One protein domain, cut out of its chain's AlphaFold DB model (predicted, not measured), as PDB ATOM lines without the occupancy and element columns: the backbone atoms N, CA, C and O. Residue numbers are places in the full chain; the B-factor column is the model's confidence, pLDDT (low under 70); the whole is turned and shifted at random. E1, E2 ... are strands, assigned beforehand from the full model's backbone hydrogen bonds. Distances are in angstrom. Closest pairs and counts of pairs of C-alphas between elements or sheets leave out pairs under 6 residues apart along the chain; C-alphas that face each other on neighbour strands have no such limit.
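What this domain is: This is residues 3 to 49 and 62 to 66 of the 78 residues of an uncharacterized protein of Variovorax sp. WS11 (UniProt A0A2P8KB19). With little regular structure, this is a small three-stranded sheet with a long loop, residues 17 to 41, reaching away from it; residues 29 to 34 stick out free. The 52 printed residues include three named strands, E1, E2, E3 along the chain, with 16 residues, and no named helix. The all-strand sheet runs E2 - E1 - E3, antiparallel. The whole is loose, radius of gyration of the C-alphas 13.6 A, spanning 40 by 22 by 17 A.

How they stand to each other: Start at inner strand E1, residues 10 to 16. E2, residues 42 to 46, forms an antiparallel hairpin with E1 at 145 degrees; N 12 and O 44 are 2.8 A apart, within hydrogen-bond range. E3, residues 62 to 65, is antiparallel to E1 at 160 degrees; N 11 and O 64 are within hydrogen-bond range at 2.8 A. Edge strands E2 and E3 are apart.

Where its parts are: Find C-alpha 10 at (38.963, -15.184, 32.474); E1 runs 18.5 A from there. E2 spans 13.2 A; E3 spans 10.4 A to C-alpha 65 at (34.873, -16.500, 34.353).

The domain as a whole: The E1 to E2 link is long. Residues 50 to 61 are cut out; C-alphas 49 and 62 are 19.2 A apart. Residues 18 to 39 have pLDDT under 70.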
ATOM      1  N   PHE A   3      40.623  -6.888  28.312       91.50
ATOM      2  CA  PHE A   3      39.990  -7.791  29.263       91.50
ATOM      3  C   PHE A   3      40.827  -7.836  30.534       91.50
ATOM      4  O   PHE A   3      41.968  -8.293  30.501       91.50
ATOM      5  N   THR A   4      40.265  -7.373  31.646       92.00
ATOM      6  CA  THR A   4      40.913  -7.424  32.962       92.00
ATOM      7  C   THR A   4      40.230  -8.485  33.807       92.00
ATOM      8  O   THR A   4      39.017  -8.421  34.024       92.00
ATOM      9  N   ALA A   5      40.995  -9.467  34.275       88.12
ATOM     10  CA  ALA A   5      40.477 -10.478  35.182       88.12
ATOM     11  C   ALA A   5      40.395  -9.912  36.604       88.12
ATOM     12  O   ALA A   5      41.346  -9.324  37.116       88.12
ATOM     13  N   GLY A   6      39.231 -10.074  37.233       88.06
ATOM     14  CA  GLY A   6      39.003  -9.666  38.616       88.06
ATOM     15  C   GLY A   6      39.558 -10.695  39.601       88.06
ATOM     16  O   GLY A   6      40.740 -11.013  39.598       88.06
ATOM     17  N   ALA A   7      38.683 -11.238  40.449       87.88
ATOM     18  CA  ALA A   7      39.056 -12.251  41.441       87.88
ATOM     19  C   ALA A   7      39.241 -13.666  40.857       87.88
ATOM     20  O   ALA A   7      39.803 -14.534  41.523       87.88
ATOM     21  N   PHE A   8      38.757 -13.911  39.638       88.19
ATOM     22  CA  PHE A   8      38.794 -15.217  38.981       88.19
ATOM     23  C   PHE A   8      39.443 -15.104  37.601       88.19
ATOM     24  O   PHE A   8      39.300 -14.053  36.965       88.19
ATOM     25  N   PRO A   9      40.106 -16.169  37.113       89.50
ATOM     26  CA  PRO A   9      40.654 -16.168  35.768       89.50
ATOM     27  C   PRO A   9      39.544 -15.985  34.727       89.50
ATOM     28  O   PRO A   9      38.426 -16.482  34.900       89.50
ATOM     29  N   LEU A  10      39.857 -15.312  33.623       89.31
ATOM     30  CA  LEU A  10      38.963 -15.184  32.474       89.31
ATOM     31  C   LEU A  10      39.433 -16.078  31.333       89.31
ATOM     32  O   LEU A  10      40.603 -16.063  30.979       89.31
ATOM     33  N   ALA A  11      38.509 -16.804  30.715       88.75
ATOM     34  CA  ALA A  11      38.706 -17.424  29.414       88.75
ATOM     35  C   ALA A  11      38.057 -16.547  28.336       88.75
ATOM     36  O   ALA A  11      36.837 -16.345  28.348       88.75
ATOM     37  N   ILE A  12      38.874 -16.023  27.424       90.12
ATOM     38  CA  ILE A  12      38.474 -15.166  26.308       90.12
ATOM     39  C   ILE A  12      38.579 -15.954  25.004       90.12
ATOM     40  O   ILE A  12      39.676 -16.237  24.515       90.12
ATOM     41  N   ASP A  13      37.429 -16.277  24.425       89.88
ATOM     42  CA  ASP A  13      37.345 -16.984  23.153       89.88
ATOM     43  C   ASP A  13      37.370 -15.951  22.014       89.88
ATOM     44  O   ASP A  13      36.555 -15.021  21.988       89.88
ATOM     45  N   HIS A  14      38.304 -16.104  21.076       87.31
ATOM     46  CA  HIS A  14      38.519 -15.169  19.971       87.31
ATOM     47  C   HIS A  14      38.943 -15.883  18.682       87.31
ATOM     48  O   HIS A  14      39.431 -17.012  18.705       87.31
ATOM     49  N   ARG A  15      38.778 -15.222  17.537       86.44
ATOM     50  CA  ARG A  15      39.318 -15.656  16.240       86.44
ATOM     51  C   ARG A  15      40.232 -14.593  15.687       86.44
ATOM     52  O   ARG A  15      39.891 -13.427  15.749       86.44
ATOM     53  N   LEU A  16      41.346 -14.979  15.094       81.06
ATOM     54  CA  LEU A  16      42.198 -14.073  14.338       81.06
ATOM     55  C   LEU A  16      41.799 -14.102  12.866       81.06
ATOM     56  O   LEU A  16      41.672 -15.176  12.271       81.06
ATOM     57  N   GLU A  17      41.641 -12.926  12.269       70.56
ATOM     58  CA  GLU A  17      41.516 -12.804  10.822       70.56
ATOM     59  C   GLU A  17      42.728 -13.465  10.135       70.56
ATOM     60  O   GLU A  17      43.880 -13.262  10.520       70.56
ATOM     61  N   GLY A  18      42.468 -14.333   9.155       66.94
ATOM     62  CA  GLY A  18      43.508 -15.081   8.438       66.94
ATOM     63  C   GLY A  18      43.960 -16.398   9.085       66.94
ATOM     64  O   GLY A  18      44.688 -17.155   8.438       66.94
ATOM     65  N   LYS A  19      43.512 -16.741  10.304       69.25
ATOM     66  CA  LYS A  19      43.674 -18.104  10.840       69.25
ATOM     67  C   LYS A  19      42.586 -19.037  10.303       69.25
ATOM     68  O   LYS A  19      41.417 -18.677  10.198       69.25
ATOM     69  N   LEU A  20      42.977 -20.273   9.996       63.72
ATOM     70  CA  LEU A  20      42.050 -21.334   9.603       63.72
ATOM     71  C   LEU A  20      41.474 -22.006  10.854       63.72
ATOM     72  O   LEU A  20      42.161 -22.789  11.512       63.72
ATOM     73  N   TYR A  21      40.207 -21.718  11.148       66.50
ATOM     74  CA  TYR A  21      39.430 -22.400  12.182       66.50
ATOM     75  C   TYR A  21      38.489 -23.407  11.534       66.50
ATOM     76  O   TYR A  21      37.789 -23.089  10.571       66.50
ATOM     77  N   ASN A  22      38.457 -24.631  12.053       58.72
ATOM     78  CA  ASN A  22      37.593 -25.659  11.496       58.72
ATOM     79  C   ASN A  22      36.168 -25.477  12.046       58.72
ATOM     80  O   ASN A  22      35.926 -25.695  13.229       58.72
ATOM     81  N   ALA A  23      35.216 -25.058  11.206       55.78
ATOM     82  CA  ALA A  23      33.808 -24.913  11.604       55.78
ATOM     83  C   ALA A  23      33.105 -26.270  11.821       55.78
ATOM     84  O   ALA A  23      32.076 -26.332  12.488       55.78
ATOM     85  N   ASN A  24      33.685 -27.349  11.281       53.34
ATOM     86  CA  ASN A  24      33.253 -28.726  11.484       53.34
ATOM     87  C   ASN A  24      34.365 -29.473  12.233       53.34
ATOM     88  O   ASN A  24      35.468 -29.576  11.695       53.34
ATOM     89  N   PRO A  25      34.127 -30.009  13.443       53.06
ATOM     90  CA  PRO A  25      35.149 -30.744  14.178       53.06
ATOM     91  C   PRO A  25      35.486 -32.039  13.429       53.06
ATOM     92  O   PRO A  25      34.798 -33.052  13.548       53.06
ATOM     93  N   ILE A  26      36.542 -32.013  12.615       49.00
ATOM     94  CA  ILE A  26      37.103 -33.229  12.026       49.00
ATOM     95  C   ILE A  26      37.886 -33.934  13.144       49.00
ATOM     96  O   ILE A  26      38.694 -33.283  13.811       49.00
ATOM     97  N   PRO A  27      37.670 -35.239  13.388       51.16
ATOM     98  CA  PRO A  27      38.391 -35.966  14.425       51.16
ATOM     99  C   PRO A  27      39.910 -35.814  14.259       51.16
ATOM    100  O   PRO A  27      40.454 -36.035  13.178       51.16
ATOM    101  N   VAL A  28      40.587 -35.483  15.366       49.34
ATOM    102  CA  VAL A  28      42.014 -35.097  15.480       49.34
ATOM    103  C   VAL A  28      42.985 -36.025  14.728       49.34
ATOM    104  O   VAL A  28      44.045 -35.592  14.289       49.34
ATOM    105  N   LYS A  29      42.620 -37.296  14.511       52.38
ATOM    106  CA  LYS A  29      43.422 -38.268  13.743       52.38
ATOM    107  C   LYS A  29      43.608 -37.920  12.257       52.38
ATOM    108  O   LYS A  29      44.461 -38.533  11.625       52.38
ATOM    109  N   ALA A  30      42.831 -36.989  11.702       54.03
ATOM    110  CA  ALA A  30      42.876 -36.629  10.283       54.03
ATOM    111  C   ALA A  30      43.644 -35.329   9.978       54.03
ATOM    112  O   ALA A  30      43.756 -34.962   8.809       54.03
ATOM    113  N   LEU A  31      44.162 -34.619  10.988       49.88
ATOM    114  CA  LEU A  31      44.809 -33.323  10.779       49.88
ATOM    115  C   LEU A  31      46.340 -33.459  10.690       49.88
ATOM    116  O   LEU A  31      46.953 -34.066  11.574       49.88
ATOM    117  N   PRO A  32      46.989 -32.900   9.648       53.97
ATOM    118  CA  PRO A  32      48.440 -32.820   9.605       53.97
ATOM    119  C   PRO A  32      48.954 -31.972  10.774       53.97
ATOM    120  O   PRO A  32      48.324 -31.004  11.199       53.97
ATOM    121  N   LYS A  33      50.112 -32.353  11.316       45.34
ATOM    122  CA  LYS A  33      50.731 -31.706  12.479       45.34
ATOM    123  C   LYS A  33      50.926 -30.207  12.196       45.34
ATOM    124  O   LYS A  33      51.749 -29.849  11.361       45.34
ATOM    125  N   GLY A  34      50.160 -29.355  12.880       54.16
ATOM    126  CA  GLY A  34      50.165 -27.897  12.696       54.16
ATOM    127  C   GLY A  34      48.957 -27.313  11.949       54.16
ATOM    128  O   GLY A  34      48.880 -26.097  11.811       54.16
ATOM    129  N   ALA A  35      48.008 -28.136  11.494       51.22
ATOM    130  CA  ALA A  35      46.812 -27.681  10.789       51.22
ATOM    131  C   ALA A  35      45.565 -27.786  11.677       51.22
ATOM    132  O   ALA A  35      45.143 -28.884  12.021       51.22
ATOM    133  N   ALA A  36      44.973 -26.628  11.969       50.06
ATOM    134  CA  ALA A  36      43.679 -26.422  12.618       50.06
ATOM    135  C   ALA A  36      43.562 -26.891  14.081       50.06
ATOM    136  O   ALA A  36      43.642 -28.072  14.417       50.06
ATOM    137  N   THR A  37      43.274 -25.938  14.965       48.78
ATOM    138  CA  THR A  37      42.640 -26.246  16.246       48.78
ATOM    139  C   THR A  37      41.257 -26.826  15.935       48.78
ATOM    140  O   THR A  37      40.531 -26.302  15.088       48.78
ATOM    141  N   THR A  38      40.892 -27.947  16.559       54.69
ATOM    142  CA  THR A  38      39.548 -28.549  16.422       54.69
ATOM    143  C   THR A  38      38.436 -27.635  16.923       54.69
ATOM    144  O   THR A  38      37.268 -27.862  16.616       54.69
ATOM    145  N   ASP A  39      38.808 -26.614  17.686       58.50
ATOM    146  CA  ASP A  39      37.918 -25.581  18.164       58.50
ATOM    147  C   ASP A  39      37.763 -24.486  17.105       58.50
ATOM    148  O   ASP A  39      38.760 -24.022  16.534       58.50
ATOM    149  N   PRO A  40      36.529 -24.019  16.853       71.50
ATOM    150  CA  PRO A  40      36.267 -22.991  15.862       71.50
ATOM    151  C   PRO A  40      36.732 -21.601  16.338       71.50
ATOM    152  O   PRO A  40      36.209 -20.612  15.842       71.50
ATOM    153  N   PHE A  41      37.630 -21.506  17.323       81.81
ATOM    154  CA  PHE A  41      38.196 -20.295  17.922       81.81
ATOM    155  C   PHE A  41      39.418 -20.640  18.790       81.81
ATOM    156  O   PHE A  41      39.566 -21.776  19.236       81.81
ATOM    157  N   ASP A  42      40.270 -19.654  19.065       83.06
ATOM    158  CA  ASP A  42      41.309 -19.723  20.094       83.06
ATOM    159  C   ASP A  42      40.725 -19.313  21.461       83.06
ATOM    160  O   ASP A  42      39.751 -18.564  21.537       83.06
ATOM    161  N   THR A  43      41.321 -19.786  22.557       85.44
ATOM    162  CA  THR A  43      40.975 -19.362  23.927       85.44
ATOM    163  C   THR A  43      42.214 -18.795  24.611       85.44
ATOM    164  O   THR A  43      43.215 -19.496  24.741       85.44
ATOM    165  N   GLN A  44      42.144 -17.548  25.075       88.81
ATOM    166  CA  GLN A  44      43.156 -16.944  25.941       88.81
ATOM    167  C   GLN A  44      42.701 -17.021  27.397       88.81
ATOM    168  O   GLN A  44      41.574 -16.643  27.706       88.81
ATOM    169  N   ILE A  45      43.589 -17.451  28.294       90.25
ATOM    170  CA  ILE A  45      43.363 -17.354  29.739       90.25
ATOM    171  C   ILE A  45      44.040 -16.088  30.269       90.25
ATOM    172  O   ILE A  45      45.202 -15.835  29.958       90.25
ATOM    173  N   VAL A  46      43.300 -15.285  31.027       89.38
ATOM    174  CA  VAL A  46      43.793 -14.094  31.726       89.38
ATOM    175  C   VAL A  46      43.732 -14.393  33.215       89.38
ATOM    176  O   VAL A  46      42.646 -14.658  33.738       89.38
ATOM    177  N   ASP A  47      44.881 -14.394  33.880       89.06
ATOM    178  CA  ASP A  47      44.974 -14.689  35.308       89.06
ATOM    179  C   ASP A  47      44.439 -13.529  36.165       89.06
ATOM    180  O   ASP A  47      44.441 -12.383  35.717       89.06
ATOM    181  N   PRO A  48      43.948 -13.788  37.392       92.44
ATOM    182  CA  PRO A  48      43.405 -12.754  38.271       92.44
ATOM    183  C   PRO A  48      44.361 -11.569  38.458       92.44
ATOM    184  O   PRO A  48      45.516 -11.751  38.836       92.44
ATOM    185  N   GLY A  49      43.864 -10.351  38.243       90.75
ATOM    186  CA  GLY A  49      44.657  -9.121  38.321       90.75
ATOM    187  C   GLY A  49      45.399  -8.754  37.033       90.75
ATOM    188  O   GLY A  49      45.804  -7.598  36.898       90.75
ATOM    189  N   ARG A  62      33.316 -14.684  22.980       89.31
ATOM    190  CA  ARG A  62      32.756 -14.662  24.337       89.31
ATOM    191  C   ARG A  62      33.836 -14.585  25.408       89.31
ATOM    192  O   ARG A  62      34.985 -14.952  25.190       89.31
ATOM    193  N   GLN A  63      33.408 -14.193  26.601       91.19
ATOM    194  CA  GLN A  63      34.192 -14.207  27.831       91.19
ATOM    195  C   GLN A  63      33.519 -15.133  28.850       91.19
ATOM    196  O   GLN A  63      32.292 -15.144  28.966       91.19
ATOM    197  N   ARG A  64      34.314 -15.893  29.607       90.75
ATOM    198  CA  ARG A  64      33.852 -16.766  30.696       90.75
ATOM    199  C   ARG A  64      34.728 -16.565  31.926       90.75
ATOM    200  O   ARG A  64      35.945 -16.627  31.813       90.75
ATOM    201  N   GLU A  65      34.130 -16.377  33.097       88.75
ATOM    202  CA  GLU A  65      34.873 -16.500  34.353       88.75
ATOM    203  C   GLU A  65      35.095 -17.982  34.661       88.75
ATOM    204  O   GLU A  65      34.140 -18.757  34.759       88.75
ATOM    205  N   LEU A  66      36.349 -18.375  34.858       85.00
ATOM    206  CA  LEU A  66      36.726 -19.698  35.334       85.00
ATOM    207  C   LEU A  66      36.579 -19.744  36.854       85.00
ATOM    208  O   LEU A  66      37.541 -19.902  37.603       85.00
TER     209      LEU A  66